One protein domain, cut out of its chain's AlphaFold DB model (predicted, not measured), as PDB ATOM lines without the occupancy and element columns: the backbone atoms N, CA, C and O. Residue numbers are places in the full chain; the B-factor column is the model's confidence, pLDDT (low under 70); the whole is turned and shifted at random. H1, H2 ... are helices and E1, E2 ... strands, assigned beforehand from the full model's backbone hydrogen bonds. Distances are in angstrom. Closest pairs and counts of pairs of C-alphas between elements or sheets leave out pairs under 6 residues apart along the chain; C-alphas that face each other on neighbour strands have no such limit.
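What this domain is: This is residues 235 to 399 of the 399 residues of an uncharacterized protein of Candidatus Roizmanbacteria bacterium CG_4_10_14_0_2_um_filter_39_13 (UniProt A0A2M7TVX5). A twisted wall of four long strands, E1, E2, E5 and E6, makes one part of this domain, with helices H4, H5 and H6 gathered to one side of it. Beyond the strand ends where H4 lies, a less regular second part holds the small hairpin E3 and E4, the short helices H1 and H2, and two long stretches with no named element; H3 touches H4 between the two parts. The printed part has 165 residues with six named helices and six named strands, in the order H1 H2 H3 E1 E2 E3 E4 H4 H5 E5 E6 H6, and its class is mixed, helices and strands. The large sheet, in the order E1 E2 E5 E6, is mixed, with E2 and E5 parallel and the other neighbours antiparallel. The whole is compact, with a radius of gyration of the C-alphas of 17.0 A and spans of 48 by 35 by 27 A.

Where its parts are: H1 is residues 238 to 241, beginning at C-alpha 238 (-41.063, 61.784, -38.664), H2 is 243 to 246 and H3 is 250 to 255. E1, residues 258 to 265, is 21.3 A long, and E2, 271 to 277, is 19.8 A. E3 is 294 to 296 and E4 is 302 to 304. H4, 323 to 334, is 16.1 A long, beginning at C-alpha 323 (-44.806, 39.810, -31.328), and H5, 344 to 355, is 16.2 A. E5, 361 to 368, is 22.7 A, E6, 376 to 381, is 16.8 A, and H6, 385 to 395, is 15.2 A, ending at C-alpha 395 (-43.289, 35.420, -17.994).

How they stand to each other: In the hairpin E1 and E2, N 261 and O 274 are 2.9 A apart, within hydrogen-bond range. Parallel E2 and E5 have N 273 and O 363 at 2.8 A, and the hairpin E5 and E6 has N 364 and O 378 at 2.8 A. H4 is on this sheet at a height of 8.4 A. H5 only grazes it with residues 349 to 353. H6 is on it but over none of its strands; the closest C-alphas of E6 and H6, Phe 380 and Val 388, are 6.9 A apart. H3 and H4 touch at a steep tilt of 67 degrees, opposite ways, with C-alphas 254 and 330 closest at 6.0 A. In the hairpin E3 and E4, N 295 and O 303 are 3.0 A apart. H3, H4, H5 and H6 have every O i to N i+4 pair within hydrogen-bond range; H1 and H2 are too short for one.

The domain as a whole: The C-alphas farthest apart, of Glu 315 and Glu 358, are 49.2 A apart. The printed part has no cut, and the links E2 to E3 and E4 to H4 are long. The mean pLDDT of the printed part is 77.2; it is under 70 at residues 235 to 252, 255, 282 to 293, 333 to 342 and 399.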
ATOM      1  N   ARG A 235     -47.335  58.557 -29.594       58.38
ATOM      2  CA  ARG A 235     -46.126  59.387 -29.339       58.38
ATOM      3  C   ARG A 235     -45.058  59.407 -30.456       58.38
ATOM      4  O   ARG A 235     -43.866  59.470 -30.156       58.38
ATOM      5  N   LEU A 236     -45.442  59.332 -31.730       55.78
ATOM      6  CA  LEU A 236     -44.505  59.159 -32.856       55.78
ATOM      7  C   LEU A 236     -44.530  60.314 -33.862       55.78
ATOM      8  O   LEU A 236     -45.573  60.905 -34.112       55.78
ATOM      9  N   TYR A 237     -43.382  60.568 -34.504       56.56
ATOM     10  CA  TYR A 237     -43.154  61.592 -35.551       56.56
ATOM     11  C   TYR A 237     -42.201  61.080 -36.576       56.56
ATOM     12  O   TYR A 237     -41.376  60.231 -36.247       56.56
ATOM     13  N   ALA A 238     -42.160  61.789 -37.705       56.69
ATOM     14  CA  ALA A 238     -41.063  61.784 -38.664       56.69
ATOM     15  C   ALA A 238     -39.682  61.541 -38.011       56.69
ATOM     16  O   ALA A 238     -39.008  60.577 -38.354       56.69
ATOM     17  N   ASN A 239     -39.305  62.315 -36.982       53.53
ATOM     18  CA  ASN A 239     -37.992  62.170 -36.332       53.53
ATOM     19  C   ASN A 239     -37.876  60.977 -35.361       53.53
ATOM     20  O   ASN A 239     -36.763  60.506 -35.130       53.53
ATOM     21  N   ALA A 240     -38.984  60.479 -34.797       54.84
ATOM     22  CA  ALA A 240     -38.987  59.260 -33.977       54.84
ATOM     23  C   ALA A 240     -38.696  58.014 -34.824       54.84
ATOM     24  O   ALA A 240     -38.130  57.052 -34.317       54.84
ATOM     25  N   TYR A 241     -39.012  58.065 -36.122       61.00
ATOM     26  CA  TYR A 241     -38.718  57.005 -37.083       61.00
ATOM     27  C   TYR A 241     -37.270  57.023 -37.594       61.00
ATOM     28  O   TYR A 241     -36.876  56.148 -38.358       61.00
ATOM     29  N   ASN A 242     -36.431  57.964 -37.151       63.56
ATOM     30  CA  ASN A 242     -35.004  57.900 -37.449       63.56
ATOM     31  C   ASN A 242     -34.430  56.576 -36.904       63.56
ATOM     32  O   ASN A 242     -34.477  56.373 -35.686       63.56
ATOM     33  N   PRO A 243     -33.829  55.706 -37.745       65.12
ATOM     34  CA  PRO A 243     -33.349  54.388 -37.323       65.12
ATOM     35  C   PRO A 243     -32.446  54.422 -36.083       65.12
ATOM     36  O   PRO A 243     -32.504  53.529 -35.245       65.12
ATOM     37  N   ARG A 244     -31.653  55.492 -35.914       64.31
ATOM     38  CA  ARG A 244     -30.769  55.663 -34.751       64.31
ATOM     39  C   ARG A 244     -31.526  55.962 -33.459       64.31
ATOM     40  O   ARG A 244     -31.118  55.495 -32.404       64.31
ATOM     41  N   VAL A 245     -32.597  56.748 -33.544       58.22
ATOM     42  CA  VAL A 245     -33.436  57.133 -32.399       58.22
ATOM     43  C   VAL A 245     -34.327  55.957 -31.999       58.22
ATOM     44  O   VAL A 245     -34.447  55.638 -30.815       58.22
ATOM     45  N   PHE A 246     -34.872  55.259 -32.994       63.84
ATOM     46  CA  PHE A 246     -35.695  54.067 -32.820       63.84
ATOM     47  C   PHE A 246     -34.917  52.915 -32.160       63.84
ATOM     48  O   PHE A 246     -35.433  52.258 -31.263       63.84
ATOM     49  N   ASP A 247     -33.636  52.733 -32.513       66.38
ATOM     50  CA  ASP A 247     -32.754  51.725 -31.901       66.38
ATOM     51  C   ASP A 247     -32.409  51.988 -30.420       66.38
ATOM     52  O   ASP A 247     -31.938  51.090 -29.709       66.38
ATOM     53  N   GLN A 248     -32.609  53.220 -29.946       62.91
ATOM     54  CA  GLN A 248     -32.160  53.674 -28.629       62.91
ATOM     55  C   GLN A 248     -33.305  53.876 -27.628       62.91
ATOM     56  O   GLN A 248     -33.053  53.879 -26.421       62.91
ATOM     57  N   HIS A 249     -34.555  53.968 -28.090       64.88
ATOM     58  CA  HIS A 249     -35.707  54.269 -27.242       64.88
ATOM     59  C   HIS A 249     -36.845  53.258 -27.395       64.88
ATOM     60  O   HIS A 249     -37.699  53.391 -28.273       64.88
ATOM     61  N   GLY A 250     -36.931  52.326 -26.443       63.84
ATOM     62  CA  GLY A 250     -37.969  51.292 -26.429       63.84
ATOM     63  C   GLY A 250     -39.403  51.843 -26.501       63.84
ATOM     64  O   GLY A 250     -40.259  51.230 -27.126       63.84
ATOM     65  N   HIS A 251     -39.683  53.025 -25.929       67.12
ATOM     66  CA  HIS A 251     -41.016  53.646 -26.013       67.12
ATOM     67  C   HIS A 251     -41.433  53.973 -27.454       67.12
ATOM     68  O   HIS A 251     -42.565  53.692 -27.832       67.12
ATOM     69  N   SER A 252     -40.534  54.545 -28.265       65.88
ATOM     70  CA  SER A 252     -40.828  54.795 -29.689       65.88
ATOM     71  C   SER A 252     -40.964  53.493 -30.456       65.88
ATOM     72  O   SER A 252     -41.870  53.352 -31.271       65.88
ATOM     73  N   GLU A 253     -40.082  52.539 -30.163       71.56
ATOM     74  CA  GLU A 253     -40.096  51.234 -30.807       71.56
ATOM     75  C   GLU A 253     -41.431  50.515 -30.609       71.56
ATOM     76  O   GLU A 253     -42.028  50.042 -31.569       71.56
ATOM     77  N   ILE A 254     -41.937  50.485 -29.379       71.75
ATOM     78  CA  ILE A 254     -43.197  49.818 -29.059       71.75
ATOM     79  C   ILE A 254     -44.410  50.579 -29.556       71.75
ATOM     80  O   ILE A 254     -45.313  49.957 -30.116       71.75
ATOM     81  N   ASN A 255     -44.427  51.901 -29.428       69.12
ATOM     82  CA  ASN A 255     -45.556  52.690 -29.910       69.12
ATOM     83  C   ASN A 255     -45.743  52.552 -31.426       69.12
ATOM     84  O   ASN A 255     -46.872  52.539 -31.898       69.12
ATOM     85  N   ALA A 256     -44.663  52.396 -32.198       71.12
ATOM     86  CA  ALA A 256     -44.744  52.233 -33.654       71.12
ATOM     87  C   ALA A 256     -45.329  50.899 -34.108       71.12
ATOM     88  O   ALA A 256     -45.681  50.763 -35.278       71.12
ATOM     89  N   PHE A 257     -45.426  49.930 -33.201       75.94
ATOM     90  CA  PHE A 257     -45.938  48.607 -33.517       75.94
ATOM     91  C   PHE A 257     -47.180  48.222 -32.727       75.94
ATOM     92  O   PHE A 257     -47.703  47.136 -32.948       75.94
ATOM     93  N   MET A 258     -47.668  49.059 -31.810       76.94
ATOM     94  CA  MET A 258     -48.820  48.739 -30.968       76.94
ATOM     95  C   MET A 258     -49.949  49.743 -31.187       76.94
ATOM     96  O   MET A 258     -49.770  50.951 -31.095       76.94
ATOM     97  N   ASN A 259     -51.150  49.226 -31.422       74.75
ATOM     98  CA  ASN A 259     -52.364  50.006 -31.586       74.75
ATOM     99  C   ASN A 259     -53.385  49.613 -30.512       74.75
ATOM    100  O   ASN A 259     -53.914  48.498 -30.513       74.75
ATOM    101  N   VAL A 260     -53.686  50.530 -29.592       76.69
ATOM    102  CA  VAL A 260     -54.771  50.356 -28.617       76.69
ATOM    103  C   VAL A 260     -56.101  50.581 -29.330       76.69
ATOM    104  O   VAL A 260     -56.421  51.704 -29.707       76.69
ATOM    105  N   LYS A 261     -56.913  49.533 -29.497       73.62
ATOM    106  CA  LYS A 261     -58.249  49.633 -30.118       73.62
ATOM    107  C   LYS A 261     -59.292  50.283 -29.193       73.62
ATOM    108  O   LYS A 261     -60.397  50.589 -29.633       73.62
ATOM    109  N   GLY A 262     -58.921  50.529 -27.937       72.38
ATOM    110  CA  GLY A 262     -59.760  51.110 -26.894       72.38
ATOM    111  C   GLY A 262     -60.293  50.049 -25.931       72.38
ATOM    112  O   GLY A 262     -59.791  48.921 -25.888       72.38
ATOM    113  N   PHE A 263     -61.302  50.430 -25.149       85.75
ATOM    114  CA  PHE A 263     -61.996  49.548 -24.214       85.75
ATOM    115  C   PHE A 263     -63.482  49.388 -24.588       85.75
ATOM    116  O   PHE A 263     -64.111  50.287 -25.161       85.75
ATOM    117  N   GLU A 264     -64.035  48.220 -24.275       89.88
ATOM    118  CA  GLU A 264     -65.408  47.794 -24.570       89.88
ATOM    119  C   GLU A 264     -66.037  47.124 -23.341       89.88
ATOM    120  O   GLU A 264     -65.321  46.736 -22.418       89.88
ATOM    121  N   ARG A 265     -67.370  46.982 -23.338       87.56
ATOM    122  CA  ARG A 265     -68.107  46.182 -22.351       87.56
ATOM    123  C   ARG A 265     -68.648  44.921 -23.002       87.56
ATOM    124  O   ARG A 265     -69.239  45.013 -24.077       87.56
ATOM    125  N   ASP A 266     -68.475  43.784 -22.347       87.25
ATOM    126  CA  ASP A 266     -69.153  42.555 -22.751       87.25
ATOM    127  C   ASP A 266     -70.565  42.438 -22.148       87.25
ATOM    128  O   ASP A 266     -71.006  43.292 -21.375       87.25
ATOM    129  N   ASP A 267     -71.283  41.372 -22.516       85.50
ATOM    130  CA  ASP A 267     -72.657  41.107 -22.063       85.50
ATOM    131  C   ASP A 267     -72.761  40.884 -20.542       85.50
ATOM    132  O   ASP A 267     -73.830  41.076 -19.960       85.50
ATOM    133  N   SER A 268     -71.662  40.490 -19.886       83.50
ATOM    134  CA  SER A 268     -71.557  40.404 -18.419       83.50
ATOM    135  C   SER A 268     -71.305  41.760 -17.761       83.50
ATOM    136  O   SER A 268     -71.397  41.878 -16.541       83.50
ATOM    137  N   GLY A 269     -71.024  42.796 -18.551       83.00
ATOM    138  CA  GLY A 269     -70.677  44.119 -18.064       83.00
ATOM    139  C   GLY A 269     -69.206  44.262 -17.673       83.00
ATOM    140  O   GLY A 269     -68.862  45.284 -17.071       83.00
ATOM    141  N   ASP A 270     -68.353  43.300 -18.024       88.62
ATOM    142  CA  ASP A 270     -66.911  43.348 -17.800       88.62
ATOM    143  C   ASP A 270     -66.205  44.176 -18.875       88.62
ATOM    144  O   ASP A 270     -66.690  44.321 -19.999       88.62
ATOM    145  N   ILE A 271     -65.043  44.729 -18.522       91.06
ATOM    146  CA  ILE A 271     -64.279  45.606 -19.411       91.06
ATOM    147  C   ILE A 271     -63.271  44.798 -20.210       91.06
ATOM    148  O   ILE A 271     -62.454  44.080 -19.640       91.06
ATOM    149  N   ILE A 272     -63.269  44.974 -21.527       91.44
ATOM    150  CA  ILE A 272     -62.280  44.392 -22.432       91.44
ATOM    151  C   ILE A 272     -61.415  45.515 -22.990       91.44
ATOM    152  O   ILE A 272     -61.911  46.398 -23.679       91.44
ATOM    153  N   ILE A 273     -60.114  45.466 -22.722       89.31
ATOM    154  CA  ILE A 273     -59.099  46.355 -23.285       89.31
ATOM    155  C   ILE A 273     -58.382  45.585 -24.386       89.31
ATOM    156  O   ILE A 273     -57.682  44.605 -24.116       89.31
ATOM    157  N   SER A 274     -58.534  46.040 -25.626       87.31
ATOM    158  CA  SER A 274     -57.931  45.379 -26.782       87.31
ATOM    159  C   SER A 274     -56.745  46.178 -27.296       87.31
ATOM    160  O   SER A 274     -56.864  47.350 -27.655       87.31
ATOM    161  N   THR A 275     -55.591  45.524 -27.363       84.50
ATOM    162  CA  THR A 275     -54.381  46.064 -27.980       84.50
ATOM    163  C   THR A 275     -53.950  45.136 -29.107       84.50
ATOM    164  O   THR A 275     -53.968  43.914 -28.969       84.50
ATOM    165  N   GLU A 276     -53.568  45.710 -30.234       84.75
ATOM    166  CA  GLU A 276     -53.151  44.984 -31.424       84.75
ATOM    167  C   GLU A 276     -51.699  45.319 -31.748       84.75
ATOM    168  O   GLU A 276     -51.336  46.490 -31.831       84.75
ATOM    169  N   PHE A 277     -50.871  44.298 -31.951       83.62
ATOM    170  CA  PHE A 277     -49.558  44.463 -32.555       83.62
ATOM    171  C   PHE A 277     -49.710  44.548 -34.072       83.62
ATOM    172  O   PHE A 277     -50.191  43.610 -34.711       83.62
ATOM    173  N   ASN A 278     -49.285  45.666 -34.641       80.12
ATOM    174  CA  ASN A 278     -49.275  45.924 -36.062       80.12
ATOM    175  C   ASN A 278     -47.872  46.365 -36.511       80.12
ATOM    176  O   ASN A 278     -47.521  47.532 -36.349       80.12
ATOM    177  N   PRO A 279     -47.079  45.468 -37.116       78.00
ATOM    178  CA  PRO A 279     -45.766  45.823 -37.641       78.00
ATOM    179  C   PRO A 279     -45.821  46.603 -38.966       78.00
ATOM    180  O   PRO A 279     -44.771  46.977 -39.495       78.00
ATOM    181  N   TRP A 280     -47.018  46.815 -39.522       78.06
ATOM    182  CA  TRP A 280     -47.235  47.425 -40.830       78.06
ATOM    183  C   TRP A 280     -47.720  48.868 -40.701       78.06
ATOM    184  O   TRP A 280     -48.515  49.190 -39.824       78.06
ATOM    185  N   ILE A 281     -47.300  49.709 -41.634       72.69
ATOM    186  CA  ILE A 281     -47.842  51.049 -41.842       72.69
ATOM    187  C   ILE A 281     -49.057  50.897 -42.754       72.69
ATOM    188  O   ILE A 281     -48.940  50.334 -43.850       72.69
ATOM    189  N   ASP A 282     -50.221  51.373 -42.313       68.56
ATOM    190  CA  ASP A 282     -51.394  51.393 -43.183       68.56
ATOM    191  C   ASP A 282     -51.183  52.424 -44.317       68.56
ATOM    192  O   ASP A 282     -50.523  53.443 -44.108       68.56
ATOM    193  N   PRO A 283     -51.722  52.218 -45.536       67.56
ATOM    194  CA  PRO A 283     -51.481  53.132 -46.663       67.56
ATOM    195  C   PRO A 283     -51.818  54.606 -46.376       67.56
ATOM    196  O   PRO A 283     -51.180  55.498 -46.923       67.56
ATOM    197  N   GLU A 284     -52.787  54.862 -45.495       66.44
ATOM    198  CA  GLU A 284     -53.203  56.203 -45.053       66.44
ATOM    199  C   GLU A 284     -52.231  56.847 -44.039       66.44
ATOM    200  O   GLU A 284     -52.279  58.053 -43.792       66.44
ATOM    201  N   GLU A 285     -51.346  56.052 -43.435       64.38
ATOM    202  CA  GLU A 285     -50.297  56.493 -42.509       64.38
ATOM    203  C   GLU A 285     -48.975  56.773 -43.238       64.38
ATOM    204  O   GLU A 285     -48.137  57.508 -42.716       64.38
ATOM    205  N   LEU A 286     -48.815  56.255 -44.462       69.19
ATOM    206  CA  LEU A 286     -47.595  56.369 -45.265       69.19
ATOM    207  C   LEU A 286     -47.152  57.830 -45.463       69.19
ATOM    208  O   LEU A 286     -45.970  58.132 -45.323       69.19
ATOM    209  N   ASP A 287     -48.100  58.740 -45.701       65.62
ATOM    210  CA  ASP A 287     -47.833  60.170 -45.926       65.62
ATOM    211  C   ASP A 287     -47.390  60.922 -44.654       65.62
ATOM    212  O   ASP A 287     -46.878  62.041 -44.731       65.62
ATOM    213  N   LYS A 288     -47.585  60.322 -43.471       63.19
ATOM    214  CA  LYS A 288     -47.186  60.877 -42.164       63.19
ATOM    215  C   LYS A 288     -45.815  60.367 -41.710       63.19
ATOM    216  O   LYS A 288     -45.262  60.877 -40.731       63.19
ATOM    217  N   CYS A 289     -45.279  59.359 -42.393       62.69
ATOM    218  CA  CYS A 289     -44.028  58.696 -42.054       62.69
ATOM    219  C   CYS A 289     -42.853  59.276 -42.853       62.69
ATOM    220  O   CYS A 289     -42.999  59.720 -43.989       62.69
ATOM    221  N   ASP A 290     -41.657  59.260 -42.262       63.47
ATOM    222  CA  ASP A 290     -40.436  59.648 -42.972       63.47
ATOM    223  C   ASP A 290     -40.078  58.560 -44.008       63.47
ATOM    224  O   ASP A 290     -39.863  57.411 -43.610       63.47
ATOM    225  N   PRO A 291     -39.957  58.882 -45.313       62.91
ATOM    226  CA  PRO A 291     -39.582  57.915 -46.346       62.91
ATOM    227  C   PRO A 291     -38.263  57.170 -46.080       62.91
ATOM    228  O   PRO A 291     -38.065  56.076 -46.605       62.91
ATOM    229  N   LEU A 292     -37.352  57.730 -45.272       57.53
ATOM    230  CA  LEU A 292     -36.073  57.102 -44.906       57.53
ATOM    231  C   LEU A 292     -36.208  55.982 -43.864       57.53
ATOM    232  O   LEU A 292     -35.250  55.243 -43.633       57.53
ATOM    233  N   ALA A 293     -37.370  55.863 -43.227       65.69
ATOM    234  CA  ALA A 293     -37.608  54.963 -42.106       65.69
ATOM    235  C   ALA A 293     -38.544  53.793 -42.426       65.69
ATOM    236  O   ALA A 293     -38.910  53.018 -41.539       65.69
ATOM    237  N   ILE A 294     -38.933  53.670 -43.692       71.69
ATOM    238  CA  ILE A 294     -39.889  52.681 -44.160       71.69
ATOM    239  C   ILE A 294     -39.140  51.654 -44.995       71.69
ATOM    240  O   ILE A 294     -38.391  51.995 -45.910       71.69
ATOM    241  N   THR A 295     -39.333  50.378 -44.679       71.88
ATOM    242  CA  THR A 295     -38.865  49.287 -45.539       71.88
ATOM    243  C   THR A 295     -40.067  48.639 -46.202       71.88
ATOM    244  O   THR A 295     -41.024  48.264 -45.528       71.88
ATOM    245  N   GLU A 296     -40.010  48.506 -47.522       73.69
ATOM    246  CA  GLU A 296     -40.968  47.704 -48.273       73.69
ATOM    247  C   GLU A 296     -40.639  46.222 -48.076       73.69
ATOM    248  O   GLU A 296     -39.503  45.777 -48.285       73.69
ATOM    249  N   ALA A 297     -41.627  45.460 -47.628       70.06
ATOM    250  CA  ALA A 297     -41.523  44.023 -47.507       70.06
ATOM    251  C   ALA A 297     -41.802  43.307 -48.829       70.06
ATOM    252  O   ALA A 297     -42.387  43.882 -49.746       70.06
ATOM    253  N   PRO A 298     -41.412  42.022 -48.945       70.25
ATOM    254  CA  PRO A 298     -41.586  41.254 -50.178       70.25
ATOM    255  C   PRO A 298     -43.035  41.121 -50.672       70.25
ATOM    256  O   PRO A 298     -43.250  40.733 -51.815       70.25
ATOM    257  N   ASP A 299     -44.020  41.392 -49.816       70.62
ATOM    258  CA  ASP A 299     -45.454  41.350 -50.110       70.62
ATOM    259  C   ASP A 299     -46.061  42.741 -50.385       70.62
ATOM    260  O   ASP A 299     -47.283  42.890 -50.388       70.62
ATOM    261  N   ASN A 300     -45.213  43.743 -50.647       71.25
ATOM    262  CA  ASN A 300     -45.563  45.145 -50.898       71.25
ATOM    263  C   ASN A 300     -46.236  45.857 -49.710       71.25
ATOM    264  O   ASN A 300     -46.851  46.910 -49.892       71.25
ATOM    265  N   ARG A 301     -46.153  45.307 -48.489       77.19
ATOM    266  CA  ARG A 301     -46.504  46.046 -47.268       77.19
ATOM    267  C   ARG A 301     -45.323  46.888 -46.799       77.19
ATOM    268  O   ARG A 301     -44.163  46.540 -47.012       77.19
ATOM    269  N   PHE A 302     -45.621  47.998 -46.135       77.44
ATOM    270  CA  PHE A 302     -44.621  48.921 -45.602       77.44
ATOM    271  C   PHE A 302     -44.474  48.724 -44.105       77.44
ATOM    272  O   PHE A 302     -45.469  48.589 -43.401       77.44
ATOM    273  N   HIS A 303     -43.242  48.643 -43.620       76.00
ATOM    274  CA  HIS A 303     -42.965  48.441 -42.203       76.00
ATOM    275  C   HIS A 303     -42.188  49.645 -41.683       76.00
ATOM    276  O   HIS A 303     -41.253  50.106 -42.348       76.00
ATOM    277  N   CYS A 304     -42.507  50.093 -40.467       71.94
ATOM    278  CA  CYS A 304     -41.583  50.932 -39.715       71.94
ATOM    279  C   CYS A 304     -40.283  50.144 -39.507       71.94
ATOM    280  O   CYS A 304     -40.310  48.941 -39.225       71.94
ATOM    281  N   TYR A 305     -39.135  50.805 -39.643       73.56
ATOM    282  CA  TYR A 305     -37.859  50.211 -39.264       73.56
ATOM    283  C   TYR A 305     -37.935  49.712 -37.810       73.56
ATOM    284  O   TYR A 305     -38.073  50.507 -36.892       73.56
ATOM    285  N   ALA A 306     -37.862  48.394 -37.597       75.44
ATOM    286  CA  ALA A 306     -37.864  47.795 -36.261       75.44
ATOM    287  C   ALA A 306     -36.467  47.835 -35.641       75.44
ATOM    288  O   ALA A 306     -35.481  47.630 -36.350       75.44
ATOM    289  N   SER A 307     -36.332  48.033 -34.329       76.44
ATOM    290  CA  SER A 307     -35.003  47.884 -33.731       76.44
ATOM    291  C   SER A 307     -34.595  46.418 -33.666       76.44
ATOM    292  O   SER A 307     -35.424  45.506 -33.690       76.44
ATOM    293  N   LYS A 308     -33.294  46.163 -33.515       82.44
ATOM    294  CA  LYS A 308     -32.781  44.807 -33.261       82.44
ATOM    295  C   LYS A 308     -33.397  44.117 -32.029       82.44
ATOM    296  O   LYS A 308     -33.356  42.891 -31.962       82.44
ATOM    297  N   ARG A 309     -33.956  44.865 -31.066       82.31
ATOM    298  CA  ARG A 309     -34.535  44.333 -29.816       82.31
ATOM    299  C   ARG A 309     -35.854  43.606 -30.050       82.31
ATOM    300  O   ARG A 309     -36.031  42.514 -29.510       82.31
ATOM    301  N   VAL A 310     -36.733  44.143 -30.898       83.94
ATOM    302  CA  VAL A 310     -38.021  43.505 -31.216       83.94
ATOM    303  C   VAL A 310     -37.998  42.662 -32.485       83.94
ATOM    304  O   VAL A 310     -39.018  42.096 -32.839       83.94
ATOM    305  N   ARG A 311     -36.873  42.520 -33.192       83.81
ATOM    306  CA  ARG A 311     -36.793  41.663 -34.393       83.81
ATOM    307  C   ARG A 311     -36.757  40.174 -34.065       83.81
ATOM    308  O   ARG A 311     -36.119  39.763 -33.092       83.81
ATOM    309  N   LYS A 312     -37.329  39.340 -34.949       86.88
ATOM    310  CA  LYS A 312     -37.161  37.872 -34.908       86.88
ATOM    311  C   LYS A 312     -35.663  37.506 -34.916       86.88
ATOM    312  O   LYS A 312     -35.219  36.805 -34.007       86.88
ATOM    313  N   ASN A 313     -34.878  38.076 -35.839       89.19
ATOM    314  CA  ASN A 313     -33.414  38.006 -35.908       89.19
ATOM    315  C   ASN A 313     -32.763  39.400 -35.693       89.19
ATOM    316  O   ASN A 313     -32.866  40.250 -36.577       89.19
ATOM    317  N   PRO A 314     -32.071  39.637 -34.559       86.00
ATOM    318  CA  PRO A 314     -31.452  40.929 -34.232       86.00
ATOM    319  C   PRO A 314     -30.338  41.398 -35.179       86.00
ATOM    320  O   PRO A 314     -30.120  42.599 -35.305       86.00
ATOM    321  N   GLU A 315     -29.629  40.473 -35.833       86.31
ATOM    322  CA  GLU A 315     -28.485  40.799 -36.702       86.31
ATOM    323  C   GLU A 315     -28.908  41.157 -38.137       86.31
ATOM    324  O   GLU A 315     -28.099  41.641 -38.927       86.31
ATOM    325  N   ASP A 316     -30.177  40.919 -38.489       83.19
ATOM    326  CA  ASP A 316     -30.729  41.221 -39.807       83.19
ATOM    327  C   ASP A 316     -31.673  42.438 -39.739       83.19
ATOM    328  O   ASP A 316     -32.806  42.311 -39.262       83.19
ATOM    329  N   PRO A 317     -31.275  43.611 -40.272       73.94
ATOM    330  CA  PRO A 317     -32.106  44.816 -40.298       73.94
ATOM    331  C   PRO A 317     -33.314  44.712 -41.246       73.94
ATOM    332  O   PRO A 317     -34.098  45.659 -41.349       73.94
ATOM    333  N   LYS A 318     -33.510  43.581 -41.930       76.31
ATOM    334  CA  LYS A 318     -34.736  43.256 -42.674       76.31
ATOM    335  C   LYS A 318     -35.592  42.193 -41.989       76.31
ATOM    336  O   LYS A 318     -36.700  41.935 -42.453       76.31
ATOM    337  N   SER A 319     -35.129  41.607 -40.883       80.38
ATOM    338  CA  SER A 319     -35.932  40.655 -40.119       80.38
ATOM    339  C   SER A 319     -37.240  41.312 -39.678       80.38
ATOM    340  O   SER A 319     -37.193  42.428 -39.154       80.38
ATOM    341  N   PRO A 320     -38.392  40.629 -39.792       80.75
ATOM    342  CA  PRO A 320     -39.646  41.144 -39.259       80.75
ATOM    343  C   PRO A 320     -39.568  41.304 -37.736       80.75
ATOM    344  O   PRO A 320     -38.734  40.674 -37.069       80.75
ATOM    345  N   ALA A 321     -40.460  42.135 -37.200       82.81
ATOM    346  CA  ALA A 321     -40.679  42.252 -35.769       82.81
ATOM    347  C   ALA A 321     -41.323  40.968 -35.198       82.81
ATOM    348  O   ALA A 321     -41.999  40.206 -35.893       82.81
ATOM    349  N   ASP A 322     -41.038  40.705 -33.933       87.31
ATOM    350  CA  ASP A 322     -41.465  39.565 -33.139       87.31
ATOM    351  C   ASP A 322     -42.485  40.049 -32.111       87.31
ATOM    352  O   ASP A 322     -42.198  40.920 -31.287       87.31
ATOM    353  N   PHE A 323     -43.676  39.463 -32.175       87.62
ATOM    354  CA  PHE A 323     -44.806  39.810 -31.328       87.62
ATOM    355  C   PHE A 323     -44.482  39.704 -29.830       87.62
ATOM    356  O   PHE A 323     -44.732  40.638 -29.069       87.62
ATOM    357  N   HIS A 324     -43.876  38.601 -29.387       88.38
ATOM    358  CA  HIS A 324     -43.603  38.380 -27.968       88.38
ATOM    359  C   HIS A 324     -42.451  39.247 -27.455       88.38
ATOM    360  O   HIS A 324     -42.494  39.687 -26.303       88.38
ATOM    361  N   LYS A 325     -41.447  39.542 -28.292       87.44
ATOM    362  CA  LYS A 325     -40.398  40.513 -27.940       87.44
ATOM    363  C   LYS A 325     -40.971  41.923 -27.817       87.44
ATOM    364  O   LYS A 325     -40.659  42.600 -26.843       87.44
ATOM    365  N   ALA A 326     -41.850  42.335 -28.733       82.31
ATOM    366  CA  ALA A 326     -42.534  43.624 -28.641       82.31
ATOM    367  C   ALA A 326     -43.395  43.723 -27.369       82.31
ATOM    368  O   ALA A 326     -43.297  44.701 -26.628       82.31
ATOM    369  N   LEU A 327     -44.166  42.679 -27.043       84.44
ATOM    370  CA  LEU A 327     -44.923  42.630 -25.788       84.44
ATOM    371  C   LEU A 327     -44.016  42.708 -24.557       84.44
ATOM    372  O   LEU A 327     -44.313  43.459 -23.631       84.44
ATOM    373  N   ARG A 328     -42.902  41.969 -24.537       84.50
ATOM    374  CA  ARG A 328     -41.928  42.018 -23.440       84.50
ATOM    375  C   ARG A 328     -41.390  43.427 -23.222       84.50
ATOM    376  O   ARG A 328     -41.376  43.893 -22.089       84.50
ATOM    377  N   GLU A 329     -40.952  44.089 -24.286       80.31
ATOM    378  CA  GLU A 329     -40.447  45.462 -24.226       80.31
ATOM    379  C   GLU A 329     -41.554  46.421 -23.758       80.31
ATOM    380  O   GLU A 329     -41.317  47.227 -22.863       80.31
ATOM    381  N   MET A 330     -42.795  46.272 -24.243       77.44
ATOM    382  CA  MET A 330     -43.941  47.054 -23.759       77.44
ATOM    383  C   MET A 330     -44.139  46.892 -22.244       77.44
ATOM    384  O   MET A 330     -44.339  47.883 -21.543       77.44
ATOM    385  N   TRP A 331     -44.069  45.668 -21.719       79.38
ATOM    386  CA  TRP A 331     -44.176  45.414 -20.280       79.38
ATOM    387  C   TRP A 331     -42.933  45.858 -19.494       79.38
ATOM    388  O   TRP A 331     -43.058  46.243 -18.338       79.38
ATOM    389  N   GLY A 332     -41.741  45.851 -20.084       73.19
ATOM    390  CA  GLY A 332     -40.547  46.408 -19.439       73.19
ATOM    391  C   GLY A 332     -40.594  47.931 -19.316       73.19
ATOM    392  O   GLY A 332     -40.099  48.491 -18.345       73.19
ATOM    393  N   LEU A 333     -41.218  48.593 -20.286       69.06
ATOM    394  CA  LEU A 333     -41.315  50.048 -20.370       69.06
ATOM    395  C   LEU A 333     -42.508  50.626 -19.601       69.06
ATOM    396  O   LEU A 333     -42.388  51.631 -18.907       69.06
ATOM    397  N   TYR A 334     -43.668  49.983 -19.740       65.44
ATOM    398  CA  TYR A 334     -44.955  50.456 -19.223       65.44
ATOM    399  C   TYR A 334     -45.617  49.474 -18.263       65.44
ATOM    400  O   TYR A 334     -46.777  49.665 -17.884       65.44
ATOM    401  N   GLY A 335     -44.955  48.361 -17.982       63.22
ATOM    402  CA  GLY A 335     -45.474  47.351 -17.088       63.22
ATOM    403  C   GLY A 335     -45.021  47.572 -15.651       63.22
ATOM    404  O   GLY A 335     -44.613  48.665 -15.261       63.22
ATOM    405  N   PRO A 336     -45.124  46.520 -14.836       59.84
ATOM    406  CA  PRO A 336     -45.378  46.677 -13.414       59.84
ATOM    407  C   PRO A 336     -44.208  47.071 -12.528       59.84
ATOM    408  O   PRO A 336     -44.298  46.973 -11.305       59.84
ATOM    409  N   THR A 337     -43.095  47.469 -13.118       54.38
ATOM    410  CA  THR A 337     -41.876  47.834 -12.410       54.38
ATOM    411  C   THR A 337     -41.288  49.073 -13.063       54.38
ATOM    412  O   THR A 337     -40.426  48.975 -13.931       54.38
ATOM    413  N   CYS A 338     -41.720  50.249 -12.617       51.41
ATOM    414  CA  CYS A 338     -40.831  51.403 -12.625       51.41
ATOM    415  C   CYS A 338     -39.972  51.332 -11.358       51.41
ATOM    416  O   CYS A 338     -40.407  50.809 -10.327       51.41
ATOM    417  N   ALA A 339     -38.730  51.804 -11.428       44.94
ATOM    418  CA  ALA A 339     -37.889  51.881 -10.247       44.94
ATOM    419  C   ALA A 339     -38.567  52.796  -9.205       44.94
ATOM    420  O   ALA A 339     -38.538  54.003  -9.369       44.94
ATOM    421  N   GLN A 340     -39.115  52.188  -8.142       45.75
ATOM    422  CA  GLN A 340     -39.539  52.777  -6.855       45.75
ATOM    423  C   GLN A 340     -41.013  53.191  -6.618       45.75
ATOM    424  O   GLN A 340     -41.336  53.404  -5.452       45.75
ATOM    425  N   ASP A 341     -41.946  53.149  -7.583       53.16
ATOM    426  CA  ASP A 341     -43.284  53.778  -7.405       53.16
ATOM    427  C   ASP A 341     -44.503  52.897  -7.762       53.16
ATOM    428  O   ASP A 341     -44.382  51.689  -7.980       53.16
ATOM    429  N   ALA A 342     -45.710  53.480  -7.718       56.38
ATOM    430  CA  ALA A 342     -46.962  52.822  -8.099       56.38
ATOM    431  C   ALA A 342     -46.969  52.472  -9.598       56.38
ATOM    432  O   ALA A 342     -46.726  53.317 -10.455       56.38
ATOM    433  N   ASP A 343     -47.270  51.215  -9.916       70.56
ATOM    434  CA  ASP A 343     -47.307  50.695 -11.284       70.56
ATOM    435  C   ASP A 343     -48.440  51.328 -12.115       70.56
ATOM    436  O   ASP A 343     -49.611  51.216 -11.753       70.56
ATOM    437  N   ARG A 344     -48.096  51.919 -13.268       74.81
ATOM    438  CA  ARG A 344     -49.023  52.518 -14.250       74.81
ATOM    439  C   ARG A 344     -50.178  51.607 -14.634       74.81
ATOM    440  O   ARG A 344     -51.322  52.048 -14.679       74.81
ATOM    441  N   MET A 345     -49.888  50.336 -14.896       79.19
ATOM    442  CA  MET A 345     -50.901  49.344 -15.237       79.19
ATOM    443  C   MET A 345     -51.822  49.083 -14.046       79.19
ATOM    444  O   MET A 345     -53.036  49.041 -14.204       79.19
ATOM    445  N   THR A 346     -51.266  48.966 -12.842       79.75
ATOM    446  CA  THR A 346     -52.058  48.795 -11.615       79.75
ATOM    447  C   THR A 346     -52.944  50.017 -11.342       79.75
ATOM    448  O   THR A 346     -54.117  49.852 -11.007       79.75
ATOM    449  N   LEU A 347     -52.422  51.236 -11.525       80.69
ATOM    450  CA  LEU A 347     -53.179  52.488 -11.409       80.69
ATOM    451  C   LEU A 347     -54.322  52.541 -12.425       80.69
ATOM    452  O   LEU A 347     -55.460  52.833 -12.063       80.69
ATOM    453  N   MET A 348     -54.031  52.196 -13.678       86.62
ATOM    454  CA  MET A 348     -55.015  52.113 -14.750       86.62
ATOM    455  C   MET A 348     -56.101  51.073 -14.431       86.62
ATOM    456  O   MET A 348     -57.284  51.384 -14.516       86.62
ATOM    457  N   LEU A 349     -55.740  49.864 -13.989       86.94
ATOM    458  CA  LEU A 349     -56.708  48.834 -13.591       86.94
ATOM    459  C   LEU A 349     -57.581  49.300 -12.412       86.94
ATOM    460  O   LEU A 349     -58.799  49.140 -12.452       86.94
ATOM    461  N   ALA A 350     -56.992  49.928 -11.389       86.19
ATOM    462  CA  ALA A 350     -57.734  50.484 -10.254       86.19
ATOM    463  C   ALA A 350     -58.688  51.616 -10.675       86.19
ATOM    464  O   ALA A 350     -59.826  51.675 -10.200       86.19
ATOM    465  N   ALA A 351     -58.254  52.483 -11.593       89.44
ATOM    466  CA  ALA A 351     -59.093  53.513 -12.192       89.44
ATOM    467  C   ALA A 351     -60.257  52.895 -12.980       89.44
ATOM    468  O   ALA A 351     -61.398  53.318 -12.803       89.44
ATOM    469  N   GLY A 352     -59.998  51.837 -13.754       91.25
ATOM    470  CA  GLY A 352     -61.019  51.063 -14.458       91.25
ATOM    471  C   GLY A 352     -62.077  50.498 -13.506       91.25
ATOM    472  O   GLY A 352     -63.260  50.763 -13.680       91.25
ATOM    473  N   PHE A 353     -61.678  49.815 -12.431       90.69
ATOM    474  CA  PHE A 353     -62.625  49.301 -11.426       90.69
ATOM    475  C   PHE A 353     -63.320  50.392 -10.595       90.69
ATOM    476  O   PHE A 353     -64.347  50.131  -9.965       90.69
ATOM    477  N   THR A 354     -62.762  51.603 -10.549       90.25
ATOM    478  CA  THR A 354     -63.416  52.772  -9.940       90.25
ATOM    479  C   THR A 354     -64.491  53.332 -10.862       90.25
ATOM    480  O   THR A 354     -65.566  53.699 -10.396       90.25
ATOM    481  N   LEU A 355     -64.195  53.383 -12.158       92.00
ATOM    482  CA  LEU A 355     -65.104  53.866 -13.186       92.00
ATOM    483  C   LEU A 355     -66.255  52.879 -13.450       92.00
ATOM    484  O   LEU A 355     -67.381  53.309 -13.662       92.00
ATOM    485  N   PHE A 356     -65.981  51.574 -13.373       91.19
ATOM    486  CA  PHE A 356     -66.941  50.486 -13.587       91.19
ATOM    487  C   PHE A 356     -67.059  49.611 -12.322       91.19
ATOM    488  O   PHE A 356     -66.504  48.507 -12.260       91.19
ATOM    489  N   PRO A 357     -67.723  50.100 -11.257       87.06
ATOM    490  CA  PRO A 357     -67.789  49.404  -9.971       87.06
ATOM    491  C   PRO A 357     -68.527  48.060 -10.034       87.06
ATOM    492  O   PRO A 357     -68.295  47.203  -9.185       87.06
ATOM    493  N   GLU A 358     -69.395  47.864 -11.019       87.56
ATOM    494  CA  GLU A 358     -70.148  46.633 -11.244       87.56
ATOM    495  C   GLU A 358     -69.370  45.554 -12.004       87.56
ATOM    496  O   GLU A 358     -69.756  44.392 -11.931       87.56
ATOM    497  N   SER A 359     -68.286  45.902 -12.706       89.06
ATOM    498  CA  SER A 359     -67.487  44.915 -13.441       89.06
ATOM    499  C   SER A 359     -66.814  43.950 -12.468       89.06
ATOM    500  O   SER A 359     -66.208  44.377 -11.479       89.06
ATOM    501  N   GLU A 360     -66.890  42.649 -12.736       89.31
ATOM    502  CA  GLU A 360     -66.232  41.612 -11.935       89.31
ATOM    503  C   GLU A 360     -64.753  41.495 -12.313       89.31
ATOM    504  O   GLU A 360     -63.892  41.275 -11.452       89.31
ATOM    505  N   LYS A 361     -64.450  41.716 -13.596       92.81
ATOM    506  CA  LYS A 361     -63.100  41.648 -14.152       92.81
ATOM    507  C   LYS A 361     -62.833  42.713 -15.216       92.81
ATOM    508  O   LYS A 361     -63.729  43.272 -15.845       92.81
ATOM    509  N   ILE A 362     -61.545  42.943 -15.440       92.44
ATOM    510  CA  ILE A 362     -60.994  43.649 -16.592       92.44
ATOM    511  C   ILE A 362     -60.154  42.640 -17.373       92.44
ATOM    512  O   ILE A 362     -59.278  41.979 -16.816       92.44
ATOM    513  N   VAL A 363     -60.411  42.507 -18.665       93.62
ATOM    514  CA  VAL A 363     -59.698  41.607 -19.569       93.62
ATOM    515  C   VAL A 363     -58.813  42.440 -20.480       93.62
ATOM    516  O   VAL A 363     -59.302  43.284 -21.220       93.62
ATOM    517  N   MET A 364     -57.510  42.185 -20.468       90.69
ATOM    518  CA  MET A 364     -56.584  42.751 -21.442       90.69
ATOM    519  C   MET A 364     -56.245  41.708 -22.495       90.69
ATOM    520  O   MET A 364     -55.714  40.644 -22.171       90.69
ATOM    521  N   ARG A 365     -56.526  42.025 -23.757       90.69
ATOM    522  CA  ARG A 365     -56.255  41.165 -24.907       90.69
ATOM    523  C   ARG A 365     -55.211  41.808 -25.806       90.69
ATOM    524  O   ARG A 365     -55.436  42.889 -26.340       90.69
ATOM    525  N   PHE A 366     -54.110  41.100 -26.015       88.75
ATOM    526  CA  PHE A 366     -53.060  41.459 -26.958       88.75
ATOM    527  C   PHE A 366     -53.128  40.518 -28.150       88.75
ATOM    528  O   PHE A 366     -52.829  39.333 -28.019       88.75
ATOM    529  N   ALA A 367     -53.557  41.031 -29.297       89.06
ATOM    530  CA  ALA A 367     -53.654  40.261 -30.530       89.06
ATOM    531  C   ALA A 367     -52.524  40.631 -31.496       89.06
ATOM    532  O   ALA A 367     -52.116  41.787 -31.578       89.06
ATOM    533  N   ASP A 368     -52.049  39.650 -32.252       87.75
ATOM    534  CA  ASP A 368     -51.230  39.881 -33.435       87.75
ATOM    535  C   ASP A 368     -52.151  40.187 -34.625       87.75
ATOM    536  O   ASP A 368     -53.018  39.371 -34.949       87.75
ATOM    537  N   ARG A 369     -51.971  41.339 -35.290       80.06
ATOM    538  CA  ARG A 369     -52.790  41.742 -36.450       80.06
ATOM    539  C   ARG A 369     -52.742  40.714 -37.579       80.06
ATOM    540  O   ARG A 369     -53.688  40.609 -38.355       80.06
ATOM    541  N   THR A 370     -51.646  39.964 -37.701       77.69
ATOM    542  CA  THR A 370     -51.501  38.933 -38.739       77.69
ATOM    543  C   THR A 370     -52.296  37.662 -38.437       77.69
ATOM    544  O   THR A 370     -52.546  36.876 -39.349       77.69
ATOM    545  N   GLY A 371     -52.698  37.454 -37.177       81.00
ATOM    546  CA  GLY A 371     -53.309  36.212 -36.709       81.00
ATOM    547  C   GLY A 371     -52.349  35.018 -36.674       81.00
ATOM    548  O   GLY A 371     -52.804  33.896 -36.471       81.00
ATOM    549  N   GLU A 372     -51.040  35.230 -36.872       83.06
ATOM    550  CA  GLU A 372     -50.029  34.165 -36.791       83.06
ATOM    551  C   GLU A 372     -49.863  33.638 -35.359       83.06
ATOM    552  O   GLU A 372     -49.507  32.474 -35.168       83.06
ATOM    553  N   ASN A 373     -50.123  34.486 -34.361       86.12
ATOM    554  CA  ASN A 373     -50.021  34.151 -32.947       86.12
ATOM    555  C   ASN A 373     -51.396  34.187 -32.272       86.12
ATOM    556  O   ASN A 373     -52.199  35.095 -32.504       86.12
ATOM    557  N   GLU A 374     -51.636  33.222 -31.383       89.44
ATOM    558  CA  GLU A 374     -52.796  33.256 -30.492       89.44
ATOM    559  C   GLU A 374     -52.746  34.516 -29.609       89.44
ATOM    560  O   GLU A 374     -51.669  34.876 -29.113       89.44
ATOM    561  N   PRO A 375     -53.885  35.197 -29.379       90.62
ATOM    562  CA  PRO A 375     -53.911  36.370 -28.523       90.62
ATOM    563  C   PRO A 375     -53.438  36.049 -27.104       90.62
ATOM    564  O   PRO A 375     -53.905  35.098 -26.476       90.62
ATOM    565  N   VAL A 376     -52.570  36.897 -26.557       91.94
ATOM    566  CA  VAL A 376     -52.208  36.842 -25.139       91.94
ATOM    567  C   VAL A 376     -53.304  37.547 -24.349       91.94
ATOM    568  O   VAL A 376     -53.586  38.724 -24.576       91.94
ATOM    569  N   VAL A 377     -53.932  36.824 -23.423       92.38
ATOM    570  CA  VAL A 377     -55.057  37.328 -22.630       92.38
ATOM    571  C   VAL A 377     -54.707  37.291 -21.150       92.38
ATOM    572  O   VAL A 377     -54.342  36.244 -20.622       92.38
ATOM    573  N   TYR A 378     -54.885  38.425 -20.479       92.06
ATOM    574  CA  TYR A 378     -54.802  38.534 -19.027       92.06
ATOM    575  C   TYR A 378     -56.153  38.966 -18.475       92.06
ATOM    576  O   TYR A 378     -56.749  39.929 -18.953       92.06
ATOM    577  N   THR A 379     -56.644  38.234 -17.478       93.56
ATOM    578  CA  THR A 379     -57.890  38.560 -16.785       93.56
ATOM    579  C   THR A 379     -57.569  39.012 -15.376       93.56
ATOM    580  O   THR A 379     -56.999  38.264 -14.585       93.56
ATOM    581  N   PHE A 380     -57.966  40.234 -15.067       90.94
ATOM    582  CA  PHE A 380     -57.767  40.870 -13.783       90.94
ATOM    583  C   PHE A 380     -59.101  40.903 -13.060       90.94
ATOM    584  O   PHE A 380     -60.060  41.469 -13.566       90.94
ATOM    585  N   THR A 381     -59.165  40.314 -11.876       90.50
ATOM    586  CA  THR A 381     -60.225  40.595 -10.903       90.50
ATOM    587  C   THR A 381     -59.640  41.492  -9.828       90.50
ATOM    588  O   THR A 381     -58.418  41.629  -9.743       90.50
ATOM    589  N   ARG A 382     -60.485  42.045  -8.959       84.75
ATOM    590  CA  ARG A 382     -60.012  42.823  -7.809       84.75
ATOM    591  C   ARG A 382     -59.006  42.036  -6.960       84.75
ATOM    592  O   ARG A 382     -57.973  42.558  -6.578       84.75
ATOM    593  N   GLU A 383     -59.233  40.748  -6.745       82.88
ATOM    594  CA  GLU A 383     -58.375  39.937  -5.874       82.88
ATOM    595  C   GLU A 383     -57.105  39.431  -6.577       82.88
ATOM    596  O   GLU A 383     -56.095  39.167  -5.925       82.88
ATOM    597  N   THR A 384     -57.132  39.303  -7.908       84.38
ATOM    598  CA  THR A 384     -56.059  38.641  -8.668       84.38
ATOM    599  C   THR A 384     -55.073  39.599  -9.327       84.38
ATOM    600  O   THR A 384     -54.101  39.116  -9.901       84.38
ATOM    601  N   VAL A 385     -55.262  40.925  -9.245       79.81
ATOM    602  CA  VAL A 385     -54.370  41.893  -9.920       79.81
ATOM    603  C   VAL A 385     -52.906  41.660  -9.559       79.81
ATOM    604  O   VAL A 385     -52.101  41.403 -10.446       79.81
ATOM    605  N   ASP A 386     -52.558  41.676  -8.271       77.50
ATOM    606  CA  ASP A 386     -51.159  41.543  -7.842       77.50
ATOM    607  C   ASP A 386     -50.560  40.179  -8.250       77.50
ATOM    608  O   ASP A 386     -49.391  40.106  -8.639       77.50
ATOM    609  N   GLN A 387     -51.366  39.108  -8.227       84.00
ATOM    610  CA  GLN A 387     -50.948  37.779  -8.685       84.00
ATOM    611  C   GLN A 387     -50.658  37.780 -10.190       84.00
ATOM    612  O   GLN A 387     -49.565  37.395 -10.599       84.00
ATOM    613  N   VAL A 388     -51.610  38.232 -11.008       86.50
ATOM    614  CA  VAL A 388     -51.485  38.244 -12.471       86.50
ATOM    615  C   VAL A 388     -50.350  39.176 -12.901       86.50
ATOM    616  O   VAL A 388     -49.572  38.826 -13.784       86.50
ATOM    617  N   MET A 389     -50.167  40.319 -12.231       82.25
ATOM    618  CA  MET A 389     -49.007  41.183 -12.469       82.25
ATOM    619  C   MET A 389     -47.688  40.481 -12.097       82.25
ATOM    620  O   MET A 389     -46.697  40.631 -12.810       82.25
ATOM    621  N   GLY A 390     -47.655  39.677 -11.028       79.31
ATOM    622  CA  GLY A 390     -46.508  38.830 -10.673       79.31
ATOM    623  C   GLY A 390     -46.197  37.747 -11.715       79.31
ATOM    624  O   GLY A 390     -45.029  37.510 -12.043       79.31
ATOM    625  N   GLU A 391     -47.236  37.131 -12.277       86.06
ATOM    626  CA  GLU A 391     -47.122  36.169 -13.377       86.06
ATOM    627  C   GLU A 391     -46.556  36.841 -14.633       86.06
ATOM    628  O   GLU A 391     -45.540  36.381 -15.147       86.06
ATOM    629  N   ILE A 392     -47.116  37.982 -15.060       85.25
ATOM    630  CA  ILE A 392     -46.619  38.785 -16.195       85.25
ATOM    631  C   ILE A 392     -45.133  39.106 -16.024       85.25
ATOM    632  O   ILE A 392     -44.340  38.896 -16.946       85.25
ATOM    633  N   ARG A 393     -44.733  39.575 -14.835       80.44
ATOM    634  CA  ARG A 393     -43.329  39.891 -14.536       80.44
ATOM    635  C   ARG A 393     -42.414  38.687 -14.735       80.44
ATOM    636  O   ARG A 393     -41.337  38.824 -15.310       80.44
ATOM    637  N   THR A 394     -42.849  37.514 -14.291       83.25
ATOM    638  CA  THR A 394     -42.082  36.273 -14.426       83.25
ATOM    639  C   THR A 394     -42.033  35.818 -15.885       83.25
ATOM    640  O   THR A 394     -40.957  35.517 -16.395       83.25
ATOM    641  N   THR A 395     -43.174  35.819 -16.582       84.94
ATOM    642  CA  THR A 395     -43.289  35.420 -17.994       84.94
ATOM    643  C   THR A 395     -42.371  36.235 -18.898       84.94
ATOM    644  O   THR A 395     -41.729  35.674 -19.785       84.94
ATOM    645  N   TYR A 396     -42.274  37.544 -18.668       83.12
ATOM    646  CA  TYR A 396     -41.482  38.446 -19.505       83.12
ATOM    647  C   TYR A 396     -40.084  38.753 -18.946       83.12
ATOM    648  O   TYR A 396     -39.357  39.563 -19.526       83.12
ATOM    649  N   GLY A 397     -39.666  38.078 -17.867       75.12
ATOM    650  CA  GLY A 397     -38.331  38.227 -17.282       75.12
ATOM    651  C   GLY A 397     -38.040  39.659 -16.830       75.12
ATOM    652  O   GLY A 397     -37.012  40.220 -17.208       75.12
ATOM    653  N   LEU A 398     -38.989  40.249 -16.101       70.69
ATOM    654  CA  LEU A 398     -38.928  41.599 -15.527       70.69
ATOM    655  C   LEU A 398     -38.520  41.595 -14.037       70.69
ATOM    656  O   LEU A 398     -38.527  42.648 -13.405       70.69
ATOM    657  N   LEU A 399     -38.207  40.416 -13.478       58.91
ATOM    658  CA  LEU A 399     -37.744  40.189 -12.100       58.91
ATOM    659  C   LEU A 399     -36.291  39.725 -12.056       58.91
ATOM    660  O   LEU A 399     -35.892  38.970 -12.973       58.91
TER     661      LEU A 399